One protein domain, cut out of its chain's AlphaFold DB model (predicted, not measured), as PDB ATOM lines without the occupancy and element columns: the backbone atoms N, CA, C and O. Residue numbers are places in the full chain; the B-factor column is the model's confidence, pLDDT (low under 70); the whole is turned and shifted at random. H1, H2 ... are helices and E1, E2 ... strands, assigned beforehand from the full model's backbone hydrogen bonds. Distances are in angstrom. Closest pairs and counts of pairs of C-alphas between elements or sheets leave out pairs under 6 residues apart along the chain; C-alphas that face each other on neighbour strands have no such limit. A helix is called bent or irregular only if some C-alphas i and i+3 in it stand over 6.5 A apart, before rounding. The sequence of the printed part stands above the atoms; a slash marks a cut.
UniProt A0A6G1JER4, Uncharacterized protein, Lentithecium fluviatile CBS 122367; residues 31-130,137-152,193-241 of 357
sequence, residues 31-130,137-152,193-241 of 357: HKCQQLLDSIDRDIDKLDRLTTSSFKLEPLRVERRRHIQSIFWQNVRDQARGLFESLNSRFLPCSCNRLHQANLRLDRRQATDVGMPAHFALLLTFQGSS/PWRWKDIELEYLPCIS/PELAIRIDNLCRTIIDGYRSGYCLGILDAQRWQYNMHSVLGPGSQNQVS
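Overview. This is residues 31 to 130, 137 to 152 and 193 to 241 of the 357 residues of an uncharacterized protein of Lentithecium fluviatile CBS 122367 (UniProt A0A6G1JER4). One very long helix, H1, reaches out like an arm from a small body, where its second arm H1b and the short helix H2 cover one face of a strongly twisted five-stranded sheet, making two layers. Residues 31 to 71, within H1, stick out. The 165 printed residues include two named helices and five named strands, along the chain H1 E1 E2 E3 H2 E4 E5; the sheet, E1 E2 E3 E5 E4, is antiparallel and the class mixed. The whole is extended, radius of gyration of the C-alphas 26.2 A, a rod spanning 95 by 34 by 33 A.

Arrangement. Start at H1, residues 31 to 91, assigned as one helix by its hydrogen bonds but bent: C-alphas 56 and 59 are 6.8 A apart. Its arms H1a, residues 31 to 56, and H1b, residues 59 to 91, stand at a shallow tilt of 34.5 degrees, only just short of steep. Next find the antiparallel hairpin E1, residues 100 to 106, and E2, residues 120 to 126, with N 103 and O 123 at 2.9 A, within hydrogen-bond range. E3, residues 140 to 149, is antiparallel to E2, with N 122 and O 143 at 2.8 A. H2, residues 202 to 211, touches H1b at its residues 87 to 91 alone, about perpendicular at 86 degrees; their closest C-alphas, Arg 90 and Leu 202, are 5.5 A apart. E4, residues 215 to 221, and E5, residues 224 to 230, form a hairpin, with N 219 and O 226 at 2.8 A; E5 is antiparallel to E3, with N 146 and O 227 at 3.0 A. Every O i to N i+4 pair is within range in H1a and H1b, 4 of 6 in H2.

Along the chain. Find C-alpha 31 at (168.439, 148.269, 81.420); H1a runs 37.6 A, then H1b 47.2 A to C-alpha 91 at (94.316, 106.728, 98.747). E3 is 28.5 A long, and E5 ends at C-alpha 230 (107.242, 100.528, 89.035).

Size, cuts and confidence. Residues 131 to 136 and 153 to 192 are not printed; C-alphas across these cuts are 14.1 A and 13.0 A apart. The link E1 to E2 is long. pLDDT is under 70 at 23 residues, among them 232 to 241.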
ATOM      1  N   HIS A  31     169.666 147.751  81.997       82.88
ATOM      2  CA  HIS A  31     168.439 148.269  81.420       82.88
ATOM      3  C   HIS A  31     167.388 147.187  81.102       82.88
ATOM      4  O   HIS A  31     166.230 147.369  81.450       82.88
ATOM      5  N   LYS A  32     167.757 146.044  80.502       87.00
ATOM      6  CA  LYS A  32     166.835 144.908  80.299       87.00
ATOM      7  C   LYS A  32     166.393 144.298  81.624       87.00
ATOM      8  O   LYS A  32     165.234 143.927  81.754       87.00
ATOM      9  N   CYS A  33     167.298 144.198  82.598       83.12
ATOM     10  CA  CYS A  33     166.956 143.702  83.930       83.12
ATOM     11  C   CYS A  33     165.960 144.641  84.625       83.12
ATOM     12  O   CYS A  33     164.933 144.178  85.110       83.12
ATOM     13  N   GLN A  34     166.201 145.952  84.563       86.31
ATOM     14  CA  GLN A  34     165.284 146.964  85.084       86.31
ATOM     15  C   GLN A  34     163.926 146.922  84.372       86.31
ATOM     16  O   GLN A  34     162.898 146.869  85.030       86.31
ATOM     17  N   GLN A  35     163.907 146.848  83.037       92.75
ATOM     18  CA  GLN A  35     162.663 146.717  82.271       92.75
ATOM     19  C   GLN A  35     161.863 145.466  82.645       92.75
ATOM     20  O   GLN A  35     160.632 145.512  82.658       92.75
ATOM     21  N   LEU A  36     162.549 144.351  82.920       90.00
ATOM     22  CA  LEU A  36     161.911 143.113  83.350       90.00
ATOM     23  C   LEU A  36     161.281 143.278  84.738       90.00
ATOM     24  O   LEU A  36     160.132 142.890  84.916       90.00
ATOM     25  N   LEU A  37     162.000 143.886  85.686       83.50
ATOM     26  CA  LEU A  37     161.483 144.180  87.027       83.50
ATOM     27  C   LEU A  37     160.273 145.116  86.965       83.50
ATOM     28  O   LEU A  37     159.217 144.766  87.480       83.50
ATOM     29  N   ASP A  38     160.366 146.213  86.210       92.88
ATOM     30  CA  ASP A  38     159.244 147.137  86.016       92.88
ATOM     31  C   ASP A  38     158.037 146.438  85.360       92.88
ATOM     32  O   ASP A  38     156.887 146.831  85.558       92.88
ATOM     33  N   SER A  39     158.274 145.423  84.518       95.88
ATOM     34  CA  SER A  39     157.201 144.618  83.930       95.88
ATOM     35  C   SER A  39     156.548 143.700  84.952       95.88
ATOM     36  O   SER A  39     155.324 143.607  84.966       95.88
ATOM     37  N   ILE A  40     157.347 143.053  85.800       84.31
ATOM     38  CA  ILE A  40     156.858 142.186  86.870       84.31
ATOM     39  C   ILE A  40     156.005 142.997  87.849       84.31
ATOM     40  O   ILE A  40     154.901 142.568  88.169       84.31
ATOM     41  N   ASP A  41     156.449 144.188  88.249       86.69
ATOM     42  CA  ASP A  41     155.688 145.053  89.159       86.69
ATOM     43  C   ASP A  41     154.334 145.461  88.554       86.69
ATOM     44  O   ASP A  41     153.296 145.359  89.210       86.69
ATOM     45  N   ARG A  42     154.306 145.821  87.261       96.81
ATOM     46  CA  ARG A  42     153.047 146.100  86.542       96.81
ATOM     47  C   ARG A  42     152.110 144.892  86.513       96.81
ATOM     48  O   ARG A  42     150.891 145.062  86.600       96.81
ATOM     49  N   ASP A  43     152.655 143.689  86.360       90.00
ATOM     50  CA  ASP A  43     151.866 142.459  86.343       90.00
ATOM     51  C   ASP A  43     151.349 142.094  87.745       90.00
ATOM     52  O   ASP A  43     150.196 141.675  87.867       90.00
ATOM     53  N   ILE A  44     152.134 142.326  88.804       84.44
ATOM     54  CA  ILE A  44     151.706 142.172  90.203       84.44
ATOM     55  C   ILE A  44     150.556 143.134  90.516       84.44
ATOM     56  O   ILE A  44     149.512 142.691  90.992       84.44
ATOM     57  N   ASP A  45     150.680 144.415  90.157       91.25
ATOM     58  CA  ASP A  45     149.614 145.410  90.334       91.25
ATOM     59  C   ASP A  45     148.334 145.021  89.583       91.25
ATOM     60  O   ASP A  45     147.207 145.231  90.047       91.25
ATOM     61  N   LYS A  46     148.486 144.447  88.387       93.94
ATOM     62  CA  LYS A  46     147.354 143.965  87.596       93.94
ATOM     63  C   LYS A  46     146.686 142.762  88.257       93.94
ATOM     64  O   LYS A  46     145.455 142.703  88.278       93.94
ATOM     65  N   LEU A  47     147.464 141.824  88.793       77.12
ATOM     66  CA  LEU A  47     146.945 140.684  89.542       77.12
ATOM     67  C   LEU A  47     146.225 141.136  90.814       77.12
ATOM     68  O   LEU A  47     145.102 140.688  91.027       77.12
ATOM     69  N   ASP A  48     146.795 142.068  91.578       86.25
ATOM     70  CA  ASP A  48     146.181 142.619  92.792       86.25
ATOM     71  C   ASP A  48     144.821 143.281  92.508       86.25
ATOM     72  O   ASP A  48     143.818 143.045  93.189       86.25
ATOM     73  N   ARG A  49     144.731 144.043  91.412       90.69
ATOM     74  CA  ARG A  49     143.457 144.632  90.972       90.69
ATOM     75  C   ARG A  49     142.427 143.566  90.604       90.69
ATOM     76  O   ARG A  49     141.239 143.742  90.899       90.69
ATOM     77  N   LEU A  50     142.844 142.474  89.960       83.69
ATOM     78  CA  LEU A  50     141.956 141.375  89.572       83.69
ATOM     79  C   LEU A  50     141.495 140.552  90.784       83.69
ATOM     80  O   LEU A  50     140.304 140.249  90.891       83.69
ATOM     81  N   THR A  51     142.390 140.233  91.719       80.94
ATOM     82  CA  THR A  51     142.065 139.482  92.942       80.94
ATOM     83  C   THR A  51     141.192 140.308  93.880       80.94
ATOM     84  O   THR A  51     140.150 139.815  94.317       80.94
ATOM     85  N   THR A  52     141.511 141.587  94.094       87.62
ATOM     86  CA  THR A  52     140.688 142.511  94.893       87.62
ATOM     87  C   THR A  52     139.288 142.672  94.298       87.62
ATOM     88  O   THR A  52     138.287 142.682  95.022       87.62
ATOM     89  N   SER A  53     139.182 142.751  92.968       84.00
ATOM     90  CA  SER A  53     137.883 142.792  92.286       84.00
ATOM     91  C   SER A  53     137.109 141.484  92.457       84.00
ATOM     92  O   SER A  53     135.910 141.520  92.721       84.00
ATOM     93  N   SER A  54     137.775 140.327  92.372       75.94
ATOM     94  CA  SER A  54     137.135 139.028  92.619       75.94
ATOM     95  C   SER A  54     136.647 138.894  94.063       75.94
ATOM     96  O   SER A  54     135.533 138.423  94.277       75.94
ATOM     97  N   PHE A  55     137.423 139.364  95.043       82.62
ATOM     98  CA  PHE A  55     137.040 139.343  96.456       82.62
ATOM     99  C   PHE A  55     135.773 140.170  96.718       82.62
ATOM    100  O   PHE A  55     134.852 139.701  97.378       82.62
ATOM    101  N   LYS A  56     135.664 141.366  96.122       83.62
ATOM    102  CA  LYS A  56     134.455 142.206  96.227       83.62
ATOM    103  C   LYS A  56     133.214 141.564  95.600       83.62
ATOM    104  O   LYS A  56     132.097 141.856  96.018       83.62
ATOM    105  N   LEU A  57     133.397 140.706  94.597       82.50
ATOM    106  CA  LEU A  57     132.303 139.991  93.936       82.50
ATOM    107  C   LEU A  57     131.897 138.707  94.667       82.50
ATOM    108  O   LEU A  57     130.806 138.195  94.411       82.50
ATOM    109  N   GLU A  58     132.727 138.185  95.568       83.06
ATOM    110  CA  GLU A  58     132.458 136.919  96.248       83.06
ATOM    111  C   GLU A  58     131.184 136.952  97.111       83.06
ATOM    112  O   GLU A  58     130.351 136.060  96.943       83.06
ATOM    113  N   PRO A  59     130.901 138.003  97.911       79.94
ATOM    114  CA  PRO A  59     129.628 138.114  98.623       79.94
ATOM    115  C   PRO A  59     128.414 138.085  97.687       79.94
ATOM    116  O   PRO A  59     127.415 137.438  97.987       79.94
ATOM    117  N   LEU A  60     128.510 138.723  96.513       80.75
ATOM    118  CA  LEU A  60     127.432 138.718  95.517       80.75
ATOM    119  C   LEU A  60     127.249 137.336  94.880       80.75
ATOM    120  O   LEU A  60     126.121 136.930  94.600       80.75
ATOM    121  N   ARG A  61     128.341 136.594  94.656       76.94
ATOM    122  CA  ARG A  61     128.294 135.204  94.172       76.94
ATOM    123  C   ARG A  61     127.665 134.279  95.209       76.94
ATOM    124  O   ARG A  61     126.821 133.461  94.841       76.94
ATOM    125  N   VAL A  62     128.036 134.429  96.480       77.50
ATOM    126  CA  VAL A  62     127.472 133.665  97.601       77.50
ATOM    127  C   VAL A  62     125.988 133.980  97.769       77.50
ATOM    128  O   VAL A  62     125.185 133.052  97.842       77.50
ATOM    129  N   GLU A  63     125.597 135.252  97.751       81.88
ATOM    130  CA  GLU A  63     124.196 135.655  97.896       81.88
ATOM    131  C   GLU A  63     123.344 135.175  96.717       81.88
ATOM    132  O   GLU A  63     122.291 134.570  96.911       81.88
ATOM    133  N   ARG A  64     123.842 135.316  95.480       78.81
ATOM    134  CA  ARG A  64     123.183 134.743  94.297       78.81
ATOM    135  C   ARG A  64     123.033 133.225  94.425       78.81
ATOM    136  O   ARG A  64     121.977 132.694  94.085       78.81
ATOM    137  N   ARG A  65     124.053 132.518  94.926       76.50
ATOM    138  CA  ARG A  65     123.995 131.065  95.156       76.50
ATOM    139  C   ARG A  65     122.945 130.709  96.210       76.50
ATOM    140  O   ARG A  65     122.148 129.810  95.958       76.50
ATOM    141  N   ARG A  66     122.896 131.426  97.339       78.88
ATOM    142  CA  ARG A  66     121.879 131.247  98.393       78.88
ATOM    143  C   ARG A  66     120.473 131.489  97.863       78.88
ATOM    144  O   ARG A  66     119.574 130.699  98.131       78.88
ATOM    145  N   HIS A  67     120.291 132.536  97.065       79.38
ATOM    146  CA  HIS A  67     119.008 132.856  96.455       79.38
ATOM    147  C   HIS A  67     118.535 131.752  95.496       79.38
ATOM    148  O   HIS A  67     117.411 131.270  95.621       79.38
ATOM    149  N   ILE A  68     119.411 131.284  94.599       75.12
ATOM    150  CA  ILE A  68     119.111 130.169  93.684       75.12
ATOM    151  C   ILE A  68     118.790 128.888  94.470       75.12
ATOM    152  O   ILE A  68     117.821 128.201  94.152       75.12
ATOM    153  N   GLN A  69     119.556 128.585  95.523       81.50
ATOM    154  CA  GLN A  69     119.290 127.440  96.398       81.50
ATOM    155  C   GLN A  69     117.939 127.567  97.110       81.50
ATOM    156  O   GLN A  69     117.199 126.592  97.177       81.50
ATOM    157  N   SER A  70     117.588 128.757  97.603       84.31
ATOM    158  CA  SER A  70     116.304 129.014  98.260       84.31
ATOM    159  C   SER A  70     115.125 128.763  97.316       84.31
ATOM    160  O   SER A  70     114.209 128.020  97.663       84.31
ATOM    161  N   ILE A  71     115.186 129.295  96.088       84.00
ATOM    162  CA  ILE A  71     114.161 129.062  95.056       84.00
ATOM    163  C   ILE A  71     114.048 127.572  94.729       84.00
ATOM    164  O   ILE A  71     112.944 127.034  94.651       84.00
ATOM    165  N   PHE A  72     115.182 126.889  94.563       85.44
ATOM    166  CA  PHE A  72     115.211 125.454  94.303       85.44
ATOM    167  C   PHE A  72     114.531 124.657  95.425       85.44
ATOM    168  O   PHE A  72     113.632 123.862  95.154       85.44
ATOM    169  N   TRP A  73     114.901 124.895  96.687       82.62
ATOM    170  CA  TRP A  73     114.315 124.192  97.831       82.62
ATOM    171  C   TRP A  73     112.837 124.508  98.028       82.62
ATOM    172  O   TRP A  73     112.071 123.629  98.424       82.62
ATOM    173  N   GLN A  74     112.421 125.737  97.725       87.00
ATOM    174  CA  GLN A  74     111.015 126.107  97.728       87.00
ATOM    175  C   GLN A  74     110.238 125.309  96.671       87.00
ATOM    176  O   GLN A  74     109.217 124.715  97.000       87.00
ATOM    177  N   ASN A  75     110.774 125.179  95.452       86.44
ATOM    178  CA  ASN A  75     110.169 124.365  94.395       86.44
ATOM    179  C   ASN A  75     110.073 122.877  94.788       86.44
ATOM    180  O   ASN A  75     109.023 122.262  94.629       86.44
ATOM    181  N   VAL A  76     111.131 122.304  95.377       86.69
ATOM    182  CA  VAL A  76     111.109 120.918  95.885       86.69
ATOM    183  C   VAL A  76     110.028 120.738  96.955       86.69
ATOM    184  O   VAL A  76     109.293 119.752  96.923       86.69
ATOM    185  N   ARG A  77     109.897 121.690  97.889       89.31
ATOM    186  CA  ARG A  77     108.866 121.664  98.936       89.31
ATOM    187  C   ARG A  77     107.458 121.735  98.350       89.31
ATOM    188  O   ARG A  77     106.589 120.985  98.790       89.31
ATOM    189  N   ASP A  78     107.240 122.619  97.383       89.50
ATOM    190  CA  ASP A  78     105.937 122.796  96.743       89.50
ATOM    191  C   ASP A  78     105.543 121.548  95.939       89.50
ATOM    192  O   ASP A  78     104.413 121.077  96.060       89.50
ATOM    193  N   GLN A  79     106.492 120.931  95.226       89.12
ATOM    194  CA  GLN A  79     106.278 119.648  94.548       89.12
ATOM    195  C   GLN A  79     106.003 118.505  95.532       89.12
ATOM    196  O   GLN A  79     105.079 117.729  95.318       89.12
ATOM    197  N   ALA A  80     106.756 118.402  96.631       90.00
ATOM    198  CA  ALA A  80     106.516 117.374  97.643       90.00
ATOM    199  C   ALA A  80     105.124 117.521  98.282       90.00
ATOM    200  O   ALA A  80     104.446 116.524  98.527       90.00
ATOM    201  N   ARG A  81     104.674 118.763  98.509       92.31
ATOM    202  CA  ARG A  81     103.320 119.058  98.994       92.31
ATOM    203  C   ARG A  81     102.256 118.651  97.976       92.31
ATOM    204  O   ARG A  81     101.330 117.937  98.347       92.31
ATOM    205  N   GLY A  82     102.400 119.057  96.714       91.56
ATOM    206  CA  GLY A  82     101.457 118.696  95.652       91.56
ATOM    207  C   GLY A  82     101.354 117.183  95.455       91.56
ATOM    208  O   GLY A  82     100.255 116.638  95.346       91.56
ATOM    209  N   LEU A  83     102.491 116.485  95.502       91.94
ATOM    210  CA  LEU A  83     102.535 115.029  95.474       91.94
ATOM    211  C   LEU A  83     101.810 114.415  96.678       91.94
ATOM    212  O   LEU A  83     101.001 113.512  96.495       91.94
ATOM    213  N   PHE A  84     102.067 114.902  97.895       91.56
ATOM    214  CA  PHE A  84     101.388 114.423  99.101       91.56
ATOM    215  C   PHE A  84      99.867 114.582  99.003       91.56
ATOM    216  O   PHE A  84      99.133 113.631  99.267       91.56
ATOM    217  N   GLU A  85      99.389 115.756  98.587       93.00
ATOM    218  CA  GLU A  85      97.961 116.019  98.393       93.00
ATOM    219  C   GLU A  85      97.356 115.078  97.341       93.00
ATOM    220  O   GLU A  85      96.294 114.494  97.574       93.00
ATOM    221  N   SER A  86      98.059 114.862  96.222       93.25
ATOM    222  CA  SER A  86      97.635 113.933  95.171       93.25
ATOM    223  C   SER A  86      97.561 112.494  95.687       93.25
ATOM    224  O   SER A  86      96.496 111.880  95.614       93.25
ATOM    225  N   LEU A  87      98.620 111.979  96.322       92.00
ATOM    226  CA  LEU A  87      98.635 110.644  96.929       92.00
ATOM    227  C   LEU A  87      97.496 110.475  97.942       92.00
ATOM    228  O   LEU A  87      96.745 109.504  97.867       92.00
ATOM    229  N   ASN A  88      97.327 111.437  98.853       90.75
ATOM    230  CA  ASN A  88      96.290 111.389  99.878       90.75
ATOM    231  C   ASN A  88      94.886 111.348  99.254       90.75
ATOM    232  O   ASN A  88      94.066 110.509  99.626       90.75
ATOM    233  N   SER A  89      94.633 112.181  98.238       92.81
ATOM    234  CA  SER A  89      93.350 112.211  97.525       92.81
ATOM    235  C   SER A  89      93.017 110.898  96.806       92.81
ATOM    236  O   SER A  89      91.847 110.533  96.727       92.81
ATOM    237  N   ARG A  90      94.025 110.159  96.316       92.69
ATOM    238  CA  ARG A  90      93.842 108.885  95.594       92.69
ATOM    239  C   ARG A  90      93.873 107.651  96.499       92.69
ATOM    240  O   ARG A  90      93.398 106.593  96.086       92.69
ATOM    241  N   PHE A  91      94.401 107.770  97.719       87.94
ATOM    242  CA  PHE A  91      94.316 106.728  98.747       87.94
ATOM    243  C   PHE A  91      93.003 106.770  99.533       87.94
ATOM    244  O   PHE A  91      92.502 105.706  99.903       87.94
ATOM    245  N   LEU A  92      92.427 107.959  99.759       83.81
ATOM    246  CA  LEU A  92      91.166 108.130 100.487       83.81
ATOM    247  C   LEU A  92      89.987 107.293  99.940       83.81
ATOM    248  O   LEU A  92      89.286 106.687 100.746       83.81
ATOM    249  N   PRO A  93      89.758 107.188  98.611       80.81
ATOM    250  CA  PRO A  93      88.665 106.382  98.063       80.81
ATOM    251  C   PRO A  93      88.941 104.866  98.076       80.81
ATOM    252  O   PRO A  93      88.219 104.109  97.426       80.81
ATOM    253  N   CYS A  94      89.983 104.377  98.761       82.62
ATOM    254  CA  CYS A  94      90.242 102.941  98.816       82.62
ATOM    255  C   CYS A  94      89.252 102.201  99.721       82.62
ATOM    256  O   CYS A  94      89.254 102.368 100.937       82.62
ATOM    257  N   SER A  95      88.513 101.253  99.148       82.44
ATOM    258  CA  SER A  95      87.629 100.339  99.889       82.44
ATOM    259  C   SER A  95      88.359  99.169 100.566       82.44
ATOM    260  O   SER A  95      87.726  98.255 101.084       82.44
ATOM    261  N   CYS A  96      89.693  99.154 100.545       80.69
ATOM    262  CA  CYS A  96      90.513  98.048 101.040       80.69
ATOM    263  C   CYS A  96      90.517  97.898 102.571       80.69
ATOM    264  O   CYS A  96      91.005  96.881 103.062       80.69
ATOM    265  N   ASN A  97      89.991  98.882 103.314       79.31
ATOM    266  CA  ASN A  97      89.929  98.915 104.782       79.31
ATOM    267  C   ASN A  97      91.280  98.609 105.469       79.31
ATOM    268  O   ASN A  97      91.340  97.964 106.516       79.31
ATOM    269  N   ARG A  98      92.386  99.023 104.839       78.19
ATOM    270  CA  ARG A  98      93.755  98.836 105.329       78.19
ATOM    271  C   ARG A  98      94.432 100.187 105.477       78.19
ATOM    272  O   ARG A  98      94.180 101.102 104.697       78.19
ATOM    273  N   LEU A  99      95.315 100.285 106.467       81.12
ATOM    274  CA  LEU A  99      96.180 101.444 106.627       81.12
ATOM    275  C   LEU A  99      97.249 101.420 105.532       81.12
ATOM    276  O   LEU A  99      98.011 100.456 105.406       81.12
ATOM    277  N   HIS A 100      97.282 102.483 104.733       82.12
ATOM    278  CA  HIS A 100      98.347 102.721 103.770       82.12
ATOM    279  C   HIS A 100      99.449 103.526 104.434       82.12
ATOM    280  O   HIS A 100      99.184 104.573 105.024       82.12
ATOM    281  N   GLN A 101     100.684 103.064 104.291       83.81
ATOM    282  CA  GLN A 101     101.851 103.828 104.687       83.81
ATOM    283  C   GLN A 101     102.728 104.049 103.455       83.81
ATOM    284  O   GLN A 101     103.135 103.102 102.785       83.81
ATOM    285  N   ALA A 102     103.008 105.314 103.161       82.31
ATOM    286  CA  ALA A 102     103.893 105.726 102.084       82.31
ATOM    287  C   ALA A 102     105.085 106.464 102.691       82.31
ATOM    288  O   ALA A 102     104.903 107.445 103.410       82.31
ATOM    289  N   ASN A 103     106.296 106.000 102.395       80.69
ATOM    290  CA  ASN A 103     107.522 106.673 102.794       80.69
ATOM    291  C   ASN A 103     108.109 107.365 101.563       80.69
ATOM    292  O   ASN A 103     108.436 106.717 100.568       80.69
ATOM    293  N   LEU A 104     108.211 108.692 101.625       81.75
ATOM    294  CA  LEU A 104     108.810 109.497 100.567       81.75
ATOM    295  C   LEU A 104     110.313 109.605 100.802       81.75
ATOM    296  O   LEU A 104     110.752 110.084 101.848       81.75
ATOM    297  N   ARG A 105     111.094 109.202  99.804       78.19
ATOM    298  CA  ARG A 105     112.540 109.369  99.781       78.19
ATOM    299  C   ARG A 105     112.906 110.426  98.744       78.19
ATOM    300  O   ARG A 105     112.538 110.348  97.575       78.19
ATOM    301  N   LEU A 106     113.659 111.423  99.195       77.75
ATOM    302  CA  LEU A 106     114.276 112.416  98.326       77.75
ATOM    303  C   LEU A 106     115.688 111.942  98.000       77.75
ATOM    304  O   LEU A 106     116.520 111.835  98.902       77.75
ATOM    305  N   ASP A 107     115.964 111.666  96.730       77.31
ATOM    306  CA  ASP A 107     117.326 111.341  96.326       77.31
ATOM    307  C   ASP A 107     118.193 112.599  96.259       77.31
ATOM    308  O   ASP A 107     117.793 113.665  95.775       77.31
ATOM    309  N   ARG A 108     119.416 112.472  96.783       70.44
ATOM    310  CA  ARG A 108     120.403 113.550  96.800       70.44
ATOM    311  C   ARG A 108     120.896 113.792  95.376       70.44
ATOM    312  O   ARG A 108     121.536 112.929  94.782       70.44
ATOM    313  N   ARG A 109     120.651 114.994  94.862       68.75
ATOM    314  CA  ARG A 109     121.155 115.416  93.549       68.75
ATOM    315  C   ARG A 109     122.621 115.788  93.595       68.75
ATOM    316  O   ARG A 109     123.100 116.342  94.590       68.75
ATOM    317  N   GLN A 110     123.310 115.518  92.493       72.50
ATOM    318  CA  GLN A 110     124.657 116.027  92.277       72.50
ATOM    319  C   GLN A 110     124.586 117.460  91.740       72.50
ATOM    320  O   GLN A 110     123.592 117.882  91.152       72.50
ATOM    321  N   ALA A 111     125.654 118.232  91.947       61.19
ATOM    322  CA  ALA A 111     125.723 119.636  91.531       61.19
ATOM    323  C   ALA A 111     125.619 119.841  90.006       61.19
ATOM    324  O   ALA A 111     125.472 120.973  89.559       61.19
ATOM    325  N   THR A 112     125.701 118.771  89.215       70.19
ATOM    326  CA  THR A 112     125.558 118.784  87.756       70.19
ATOM    327  C   THR A 112     124.104 118.876  87.289       70.19
ATOM    328  O   THR A 112     123.874 119.291  86.159       70.19
ATOM    329  N   ASP A 113     123.121 118.578  88.144       71.50
ATOM    330  CA  ASP A 113     121.702 118.473  87.755       71.50
ATOM    331  C   ASP A 113     120.959 119.823  87.796       71.50
ATOM    332  O   ASP A 113     119.753 119.891  88.067       71.50
ATOM    333  N   VAL A 114     121.675 120.931  87.575       71.31
ATOM    334  CA  VAL A 114     121.091 122.278  87.604       71.31
ATOM    335  C   VAL A 114     120.130 122.428  86.426       71.31
ATOM    336  O   VAL A 114     120.551 122.561  85.283       71.31
ATOM    337  N   GLY A 115     118.832 122.429  86.722       74.75
ATOM    338  CA  GLY A 115     117.764 122.588  85.730       74.75
ATOM    339  C   GLY A 115     116.964 121.316  85.454       74.75
ATOM    340  O   GLY A 115     115.899 121.411  84.848       74.75
ATOM    341  N   MET A 116     117.400 120.155  85.951       77.06
ATOM    342  CA  MET A 116     116.582 118.947  85.871       77.06
ATOM    343  C   MET A 116     115.422 119.034  86.874       77.06
ATOM    344  O   MET A 116     115.619 119.505  88.001       77.06
ATOM    345  N   PRO A 117     114.213 118.573  86.525       75.69
ATOM    346  CA  PRO A 117     113.078 118.553  87.445       75.69
ATOM    347  C   PRO A 117     113.317 117.579  88.593       75.69
ATOM    348  O   PRO A 117     114.056 116.621  88.390       75.69
ATOM    349  N   ALA A 118     112.737 117.818  89.777       79.81
ATOM    350  CA  ALA A 118     112.917 116.958  90.950       79.81
ATOM    351  C   ALA A 118     112.413 115.529  90.673       79.81
ATOM    352  O   ALA A 118     111.389 115.341  90.027       79.81
ATOM    353  N   HIS A 119     113.154 114.534  91.156       83.00
ATOM    354  CA  HIS A 119     112.843 113.116  91.017       83.00
ATOM    355  C   HIS A 119     112.552 112.600  92.417       83.00
ATOM    356  O   HIS A 119     113.323 112.880  93.342       83.00
ATOM    357  N   PHE A 120     111.435 111.902  92.573       85.69
ATOM    358  CA  PHE A 120     110.996 111.393  93.864       85.69
ATOM    359  C   PHE A 120     110.960 109.871  93.809       85.69
ATOM    360  O   PHE A 120     110.407 109.297  92.874       85.69
ATOM    361  N   ALA A 121     111.512 109.226  94.831       86.44
ATOM    362  CA  ALA A 121     111.352 107.797  95.039       86.44
ATOM    363  C   ALA A 121     110.355 107.577  96.183       86.44
ATOM    364  O   ALA A 121     110.411 108.229  97.229       86.44
ATOM    365  N   LEU A 122     109.414 106.665  95.983       85.31
ATOM    366  CA  LEU A 122     108.392 106.288  96.948       85.31
ATOM    367  C   LEU A 122     108.561 104.818  97.311       85.31
ATOM    368  O   LEU A 122     108.528 103.955  96.439       85.31
ATOM    369  N   LEU A 123     108.634 104.540  98.609       84.88
ATOM    370  CA  LEU A 123     108.480 103.195  99.146       84.88
ATOM    371  C   LEU A 123     107.077 103.081  99.746       84.88
ATOM    372  O   LEU A 123     106.780 103.672 100.790       84.88
ATOM    373  N   LEU A 124     106.203 102.325  99.088       83.56
ATOM    374  CA  LEU A 124     104.856 102.055  99.581       83.56
ATOM    375  C   LEU A 124     104.832 100.755 100.372       83.56
ATOM    376  O   LEU A 124     105.280  99.722  99.889       83.56
ATOM    377  N   THR A 125     104.251 100.795 101.563       79.00
ATOM    378  CA  THR A 125     104.112  99.647 102.465       79.00
ATOM    379  C   THR A 125     102.654  99.463 102.854       79.00
ATOM    380  O   THR A 125     101.949 100.424 103.170       79.00
ATOM    381  N   PHE A 126     102.197  98.213 102.836       75.56
ATOM    382  CA  PHE A 126     100.835  97.856 103.214       75.56
ATOM    383  C   PHE A 126     100.917  97.060 104.498       75.56
ATOM    384  O   PHE A 126     101.525  95.988 104.527       75.56
ATOM    385  N   GLN A 127     100.292  97.562 105.562       74.38
ATOM    386  CA  GLN A 127     100.195  96.780 106.780       74.38
ATOM    387  C   GLN A 127      99.225  95.625 106.511       74.38
ATOM    388  O   GLN A 127      98.007  95.798 106.431       74.38
ATOM    389  N   GLY A 128      99.784  94.438 106.279       64.88
ATOM    390  CA  GLY A 128      99.004  93.220 106.159       64.88
ATOM    391  C   GLY A 128      98.380  92.917 107.510       64.88
ATOM    392  O   GLY A 128      99.085  92.534 108.439       64.88
ATOM    393  N   SER A 129      97.064  93.074 107.633       56.88
ATOM    394  CA  SER A 129      96.337  92.440 108.722       56.88
ATOM    395  C   SER A 129      96.564  90.936 108.585       56.88
ATOM    396  O   SER A 129      96.276  90.342 107.546       56.88
ATOM    397  N   SER A 130      97.111  90.321 109.630       59.38
ATOM    398  CA  SER A 130      97.483  88.902 109.731       59.38
ATOM    399  C   SER A 130      96.326  87.914 109.501       59.38
ATOM    400  O   SER A 130      96.509  86.709 109.632       59.38
ATOM    401  N   PRO A 137     100.076  90.373  96.765       61.47
ATOM    402  CA  PRO A 137     101.276  89.777  96.180       61.47
ATOM    403  C   PRO A 137     102.601  90.367  96.697       61.47
ATOM    404  O   PRO A 137     103.665  89.901  96.303       61.47
ATOM    405  N   TRP A 138     102.565  91.388  97.557       66.06
ATOM    406  CA  TRP A 138     103.745  92.104  98.033       66.06
ATOM    407  C   TRP A 138     103.486  92.792  99.382       66.06
ATOM    408  O   TRP A 138     102.349  93.119  99.732       66.06
ATOM    409  N   ARG A 139     104.563  93.001 100.151       64.12
ATOM    410  CA  ARG A 139     104.561  93.739 101.433       64.12
ATOM    411  C   ARG A 139     104.986  95.196 101.267       64.12
ATOM    412  O   ARG A 139     104.485  96.073 101.971       64.12
ATOM    413  N   TRP A 140     105.878  95.442 100.316       71.31
ATOM    414  CA  TRP A 140     106.393  96.758  99.974       71.31
ATOM    415  C   TRP A 140     106.579  96.888  98.459       71.31
ATOM    416  O   TRP A 140     106.669  95.874  97.761       71.31
ATOM    417  N   LYS A 141     106.577  98.120  97.945       76.31
ATOM    418  CA  LYS A 141     106.805  98.403  96.526       76.31
ATOM    419  C   LYS A 141     107.551  99.716  96.333       76.31
ATOM    420  O   LYS A 141     107.097 100.755  96.812       76.31
ATOM    421  N   ASP A 142     108.643  99.631  95.582       81.56
ATOM    422  CA  ASP A 142     109.419 100.778  95.125       81.56
ATOM    423  C   ASP A 142     108.802 101.367  93.861       81.56
ATOM    424  O   ASP A 142     108.509 100.670  92.880       81.56
ATOM    425  N   ILE A 143     108.590 102.673  93.911       85.00
ATOM    426  CA  ILE A 143     107.991 103.462  92.851       85.00
ATOM    427  C   ILE A 143     108.872 104.671  92.595       85.00
ATOM    428  O   ILE A 143     109.212 105.412  93.515       85.00
ATOM    429  N   GLU A 144     109.184 104.897  91.331       88.88
ATOM    430  CA  GLU A 144     109.843 106.114  90.880       88.88
ATOM    431  C   GLU A 144     108.800 107.060  90.300       88.88
ATOM    432  O   GLU A 144     107.868 106.649  89.603       88.88
ATOM    433  N   LEU A 145     108.936 108.335  90.646       88.44
ATOM    434  CA  LEU A 145     108.099 109.399  90.134       88.44
ATOM    435  C   LEU A 145     108.940 110.316  89.273       88.44
ATOM    436  O   LEU A 145     109.784 111.074  89.768       88.44
ATOM    437  N   GLU A 146     108.637 110.279  87.987       87.62
ATOM    438  CA  GLU A 146     109.167 111.238  87.045       87.62
ATOM    439  C   GLU A 146     108.220 112.431  86.961       87.62
ATOM    440  O   GLU A 146     107.007 112.306  86.778       87.62
ATOM    441  N   TYR A 147     108.791 113.614  87.134       86.06
ATOM    442  CA  TYR A 147     108.073 114.863  86.986       86.06
ATOM    443  C   TYR A 147     107.995 115.249  85.513       86.06
ATOM    444  O   TYR A 147     109.021 115.354  84.839       86.06
ATOM    445  N   LEU A 148     106.795 115.605  85.064       83.06
ATOM    446  CA  LEU A 148     106.599 116.353  83.833       83.06
ATOM    447  C   LEU A 148     106.021 117.734  84.172       83.06
ATOM    448  O   LEU A 148     105.010 117.828  84.880       83.06
ATOM    449  N   PRO A 149     106.633 118.835  83.685       78.00
ATOM    450  CA  PRO A 149     105.973 120.127  83.735       78.00
ATOM    451  C   PRO A 149     104.646 119.976  83.003       78.00
ATOM    452  O   PRO A 149     104.626 119.476  81.880       78.00
ATOM    453  N   CYS A 150     103.548 120.407  83.622       71.75
ATOM    454  CA  CYS A 150     102.274 120.450  82.928       71.75
ATOM    455  C   CYS A 150     102.421 121.436  81.763       71.75
ATOM    456  O   CYS A 150     102.340 122.654  81.952       71.75
ATOM    457  N   ILE A 151     102.668 120.914  80.557       64.50
ATOM    458  CA  ILE A 151     102.515 121.658  79.309       64.50
ATOM    459  C   ILE A 151     101.013 121.736  79.116       64.50
ATOM    460  O   ILE A 151     100.412 120.980  78.361       64.50
ATOM    461  N   SER A 152     100.371 122.570  79.920       56.38
ATOM    462  CA  SER A 152      98.956 122.784  79.743       56.38
ATOM    463  C   SER A 152      98.789 123.413  78.358       56.38
ATOM    464  O   SER A 152      99.437 124.426  78.071       56.38
ATOM    465  N   PRO A 193     103.530 109.944  76.867       66.56
ATOM    466  CA  PRO A 193     102.740 110.431  78.005       66.56
ATOM    467  C   PRO A 193     101.225 110.419  77.749       66.56
ATOM    468  O   PRO A 193     100.438 110.208  78.665       66.56
ATOM    469  N   GLU A 194     100.818 110.575  76.487       73.69
ATOM    470  CA  GLU A 194      99.421 110.594  76.040       73.69
ATOM    471  C   GLU A 194      98.663 109.274  76.256       73.69
ATOM    472  O   GLU A 194      97.435 109.279  76.296       73.69
ATOM    473  N   LEU A 195      99.364 108.145  76.411       78.81
ATOM    474  CA  LEU A 195      98.740 106.832  76.618       78.81
ATOM    475  C   LEU A 195      98.699 106.404  78.087       78.81
ATOM    476  O   LEU A 195      98.133 105.356  78.408       78.81
ATOM    477  N   ALA A 196      99.316 107.171  78.984       84.62
ATOM    478  CA  ALA A 196      99.363 106.791  80.381       84.62
ATOM    479  C   ALA A 196      98.016 107.086  81.062       84.62
ATOM    480  O   ALA A 196      97.473 108.189  81.014       84.62
ATOM    481  N   ILE A 197      97.456 106.055  81.692       91.62
ATOM    482  CA  ILE A 197      96.139 106.115  82.326       91.62
ATOM    483  C   ILE A 197      96.228 106.977  83.589       91.62
ATOM    484  O   ILE A 197      97.129 106.808  84.414       91.62
ATOM    485  N   ARG A 198      95.268 107.886  83.766       94.12
ATOM    486  CA  ARG A 198      95.131 108.677  84.991       94.12
ATOM    487  C   ARG A 198      94.834 107.765  86.182       94.12
ATOM    488  O   ARG A 198      93.930 106.933  86.135       94.12
ATOM    489  N   ILE A 199      95.578 107.933  87.268       94.38
ATOM    490  CA  ILE A 199      95.430 107.110  88.466       94.38
ATOM    491  C   ILE A 199      94.316 107.684  89.338       94.38
ATOM    492  O   ILE A 199      94.513 108.671  90.047       94.38
ATOM    493  N   ASP A 200      93.147 107.040  89.309       93.12
ATOM    494  CA  ASP A 200      92.008 107.443  90.139       93.12
ATOM    495  C   ASP A 200      91.941 106.747  91.498       93.12
ATOM    496  O   ASP A 200      91.525 107.352  92.486       93.12
ATOM    497  N   ASN A 201      92.403 105.499  91.567       91.94
ATOM    498  CA  ASN A 201      92.512 104.737  92.802       91.94
ATOM    499  C   ASN A 201      93.890 104.087  92.859       91.94
ATOM    500  O   ASN A 201      94.142 103.063  92.226       91.94
ATOM    501  N   LEU A 202      94.776 104.697  93.640       91.50
ATOM    502  CA  LEU A 202      96.179 104.317  93.676       91.50
ATOM    503  C   LEU A 202      96.372 102.878  94.170       91.50
ATOM    504  O   LEU A 202      97.135 102.122  93.578       91.50
ATOM    505  N   CYS A 203      95.634 102.463  95.200       88.88
ATOM    506  CA  CYS A 203      95.715 101.102  95.732       88.88
ATOM    507  C   CYS A 203      95.364 100.054  94.664       88.88
ATOM    508  O   CYS A 203      96.138  99.125  94.428       88.88
ATOM    509  N   ARG A 204      94.247 100.254  93.954       89.88
ATOM    510  CA  ARG A 204      93.828  99.372  92.860       89.88
ATOM    511  C   ARG A 204      94.847  99.359  91.723       89.88
ATOM    512  O   ARG A 204      95.258  98.284  91.304       89.88
ATOM    513  N   THR A 205      95.315 100.527  91.284       91.56
ATOM    514  CA  THR A 205      96.331 100.639  90.229       91.56
ATOM    515  C   THR A 205      97.613  99.898  90.587       91.56
ATOM    516  O   THR A 205      98.202  99.246  89.731       91.56
ATOM    517  N   ILE A 206      98.064  99.957  91.841       88.12
ATOM    518  CA  ILE A 206      99.296  99.269  92.232       88.12
ATOM    519  C   ILE A 206      99.106  97.743  92.242       88.12
ATOM    520  O   ILE A 206     100.035  97.021  91.858       88.12
ATOM    521  N   ILE A 207      97.930  97.265  92.667       84.12
ATOM    522  CA  ILE A 207      97.558  95.842  92.654       84.12
ATOM    523  C   ILE A 207      97.464  95.328  91.210       84.12
ATOM    524  O   ILE A 207      98.083  94.315  90.881       84.12
ATOM    525  N   ASP A 208      96.752  96.049  90.345       85.88
ATOM    526  CA  ASP A 208      96.493  95.653  88.956       85.88
ATOM    527  C   ASP A 208      97.753  95.811  88.080       85.88
ATOM    528  O   ASP A 208      98.109  94.928  87.293       85.88
ATOM    529  N   GLY A 209      98.489  96.909  88.272       78.25
ATOM    530  CA  GLY A 209      99.670  97.296  87.499       78.25
ATOM    531  C   GLY A 209     100.899  96.412  87.711       78.25
ATOM    532  O   GLY A 209     101.878  96.553  86.982       78.25
ATOM    533  N   TYR A 210     100.861  95.458  88.650       68.31
ATOM    534  CA  TYR A 210     101.897  94.423  88.775       68.31
ATOM    535  C   TYR A 210     102.096  93.637  87.470       68.31
ATOM    536  O   TYR A 210     103.194  93.175  87.180       68.31
ATOM    537  N   ARG A 211     101.044  93.512  86.655       72.75
ATOM    538  CA  ARG A 211     101.089  92.735  85.412       72.75
ATOM    539  C   ARG A 211     101.675  93.502  84.221       72.75
ATOM    540  O   ARG A 211     102.023  92.869  83.231       72.75
ATOM    541  N   SER A 212     101.799  94.830  84.315       70.81
ATOM    542  CA  SER A 212     102.052  95.715  83.160       70.81
ATOM    543  C   SER A 212     103.485  96.266  83.077       70.81
ATOM    544  O   SER A 212     103.797  97.075  82.207       70.81
ATOM    545  N   GLY A 213     104.378  95.811  83.957       67.25
ATOM    546  CA  GLY A 213     105.829  95.915  83.790       67.25
ATOM    547  C   GLY A 213     106.491  97.250  84.141       67.25
ATOM    548  O   GLY A 213     107.507  97.206  84.817       67.25
ATOM    549  N   TYR A 214     105.977  98.420  83.731       80.44
ATOM    550  CA  TYR A 214     106.837  99.627  83.745       80.44
ATOM    551  C   TYR A 214     106.155 100.956  84.096       80.44
ATOM    552  O   TYR A 214     106.709 101.733  84.871       80.44
ATOM    553  N   CYS A 215     104.953 101.230  83.588       89.62
ATOM    554  CA  CYS A 215     104.216 102.464  83.892       89.62
ATOM    555  C   CYS A 215     102.913 102.122  84.618       89.62
ATOM    556  O   CYS A 215     102.091 101.365  84.104       89.62
ATOM    557  N   LEU A 216     102.743 102.656  85.827       91.31
ATOM    558  CA  LEU A 216     101.525 102.510  86.623       91.31
ATOM    559  C   LEU A 216     100.460 103.533  86.211       91.31
ATOM    560  O   LEU A 216      99.273 103.277  86.403       91.31
ATOM    561  N   GLY A 217     100.874 104.660  85.634       93.06
ATOM    562  CA  GLY A 217      99.990 105.721  85.167       93.06
ATOM    563  C   GLY A 217     100.441 107.098  85.636       93.06
ATOM    564  O   GLY A 217     101.590 107.291  86.034       93.06
ATOM    565  N   ILE A 218      99.513 108.050  85.591       93.81
ATOM    566  CA  ILE A 218      99.763 109.456  85.901       93.81
ATOM    567  C   ILE A 218      99.009 109.904  87.157       93.81
ATOM    568  O   ILE A 218      97.797 109.705  87.277       93.81
ATOM    569  N   LEU A 219      99.716 110.588  88.057       94.06
ATOM    570  CA  LEU A 219      99.145 111.362  89.158       94.06
ATOM    571  C   LEU A 219      99.149 112.852  88.806       94.06
ATOM    572  O   LEU A 219     100.199 113.489  88.759       94.06
ATOM    573  N   ASP A 220      97.963 113.424  88.613       92.06
ATOM    574  CA  ASP A 220      97.823 114.871  88.453       92.06
ATOM    575  C   ASP A 220      97.761 115.559  89.822       92.06
ATOM    576  O   ASP A 220      97.058 115.110  90.736       92.06
ATOM    577  N   ALA A 221      98.458 116.683  89.953       88.38
ATOM    578  CA  ALA A 221      98.445 117.533  91.134       88.38
ATOM    579  C   ALA A 221      98.454 119.003  90.714       88.38
ATOM    580  O   ALA A 221      99.520 119.549  90.479       88.38
ATOM    581  N   GLN A 222      97.290 119.657  90.633       85.00
ATOM    582  CA  GLN A 222      97.116 121.077  90.263       85.00
ATOM    583  C   GLN A 222      97.968 121.565  89.067       85.00
ATOM    584  O   GLN A 222      97.456 121.688  87.961       85.00
ATOM    585  N   ARG A 223      99.247 121.892  89.300       87.38
ATOM    586  CA  ARG A 223     100.227 122.418  88.334       87.38
ATOM    587  C   ARG A 223     101.242 121.381  87.835       87.38
ATOM    588  O   ARG A 223     102.088 121.710  87.007       87.38
ATOM    589  N   TRP A 224     101.190 120.161  88.354       88.50
ATOM    590  CA  TRP A 224     102.199 119.129  88.164       88.50
ATOM    591  C   TRP A 224     101.571 117.815  87.731       88.50
ATOM    592  O   TRP A 224     100.442 117.492  88.108       88.50
ATOM    593  N   GLN A 225     102.337 117.064  86.953       92.81
ATOM    594  CA  GLN A 225     101.989 115.733  86.498       92.81
ATOM    595  C   GLN A 225     103.138 114.795  86.869       92.81
ATOM    596  O   GLN A 225     104.291 115.060  86.522       92.81
ATOM    597  N   TYR A 226     102.833 113.740  87.622       92.69
ATOM    598  CA  TYR A 226     103.821 112.748  88.033       92.69
ATOM    599  C   TYR A 226     103.547 111.437  87.310       92.69
ATOM    600  O   TYR A 226     102.499 110.817  87.513       92.69
ATOM    601  N   ASN A 227     104.501 111.003  86.495       91.69
ATOM    602  CA  ASN A 227     104.481 109.671  85.920       91.69
ATOM    603  C   ASN A 227     104.981 108.692  86.965       91.69
ATOM    604  O   ASN A 227     106.061 108.854  87.532       91.69
ATOM    605  N   MET A 228     104.171 107.681  87.236       92.44
ATOM    606  CA  MET A 228     104.450 106.705  88.265       92.44
ATOM    607  C   MET A 228     104.969 105.427  87.621       92.44
ATOM    608  O   MET A 228     104.248 104.743  86.890       92.44
ATOM    609  N   HIS A 229     106.216 105.089  87.918       90.31
ATOM    610  CA  HIS A 229     106.901 103.924  87.383       90.31
ATOM    611  C   HIS A 229     107.112 102.888  88.476       90.31
ATOM    612  O   HIS A 229     107.409 103.210  89.625       90.31
ATOM    613  N   SER A 230     106.930 101.620  88.121       88.75
ATOM    614  CA  SER A 230     107.242 100.528  89.035       88.75
ATOM    615  C   SER A 230     108.720 100.190  88.907       88.75
ATOM    616  O   SER A 230     109.170  99.859  87.812       88.75
ATOM    617  N   VAL A 231     109.457 100.175  90.015       84.38
ATOM    618  CA  VAL A 231     110.859  99.733  90.020       84.38
ATOM    619  C   VAL A 231     110.883  98.205  90.126       84.38
ATOM    620  O   VAL A 231     111.230  97.628  91.151       84.38
ATOM    621  N   LEU A 232     110.407  97.511  89.090       66.75
ATOM    622  CA  LEU A 232     110.447  96.048  89.025       66.75
ATOM    623  C   LEU A 232     111.623  95.627  88.148       66.75
ATOM    624  O   LEU A 232     111.494  95.474  86.940       66.75
ATOM    625  N   GLY A 233     112.783  95.434  88.770       49.75
ATOM    626  CA  GLY A 233     113.946  94.872  88.095       49.75
ATOM    627  C   GLY A 233     114.911  94.212  89.082       49.75
ATOM    628  O   GLY A 233     115.383  94.895  89.994       49.75
ATOM    629  N   PRO A 234     115.247  92.917  88.928       35.84
ATOM    630  CA  PRO A 234     116.441  92.354  89.548       35.84
ATOM    631  C   PRO A 234     117.657  93.045  88.913       35.84
ATOM    632  O   PRO A 234     118.058  92.709  87.804       35.84
ATOM    633  N   GLY A 235     118.183  94.079  89.574       41.50
ATOM    634  CA  GLY A 235     119.307  94.872  89.066       41.50
ATOM    635  C   GLY A 235     119.138  96.390  89.131       41.50
ATOM    636  O   GLY A 235     120.088  97.093  88.783       41.50
ATOM    637  N   SER A 236     118.002  96.932  89.597       54.31
ATOM    638  CA  SER A 236     117.983  98.356  89.942       54.31
ATOM    639  C   SER A 236     118.880  98.563  91.166       54.31
ATOM    640  O   SER A 236     118.600  98.095  92.268       54.31
ATOM    641  N   GLN A 237     119.993  99.272  90.982       54.44
ATOM    642  CA  GLN A 237     120.907  99.640  92.075       54.44
ATOM    643  C   GLN A 237     120.236 100.538  93.138       54.44
ATOM    644  O   GLN A 237     120.847 100.851  94.156       54.44
ATOM    645  N   ASN A 238     118.977 100.924  92.908       52.84
ATOM    646  CA  ASN A 238     118.174 101.811  93.736       52.84
ATOM    647  C   ASN A 238     117.101 101.088  94.567       52.84
ATOM    648  O   ASN A 238     116.285 101.784  95.167       52.84
ATOM    649  N   GLN A 239     117.067  99.742  94.618       57.84
ATOM    650  CA  GLN A 239     116.153  99.051  95.541       57.84
ATOM    651  C   GLN A 239     116.339  99.613  96.948       57.84
ATOM    652  O   GLN A 239     117.456  99.659  97.479       57.84
ATOM    653  N   VAL A 240     115.244 100.071  97.545       53.69
ATOM    654  CA  VAL A 240     115.272 100.580  98.907       53.69
ATOM    655  C   VAL A 240     115.432  99.364  99.808       53.69
ATOM    656  O   VAL A 240     114.476  98.656 100.103       53.69
ATOM    657  N   SER A 241     116.675  99.083 100.202       53.25
ATOM    658  CA  SER A 241     116.995  97.986 101.112       53.25
ATOM    659  C   SER A 241     116.101  98.078 102.347       53.25
ATOM    660  O   SER A 241     116.050  99.129 102.991       53.25
TER     661      SER A 241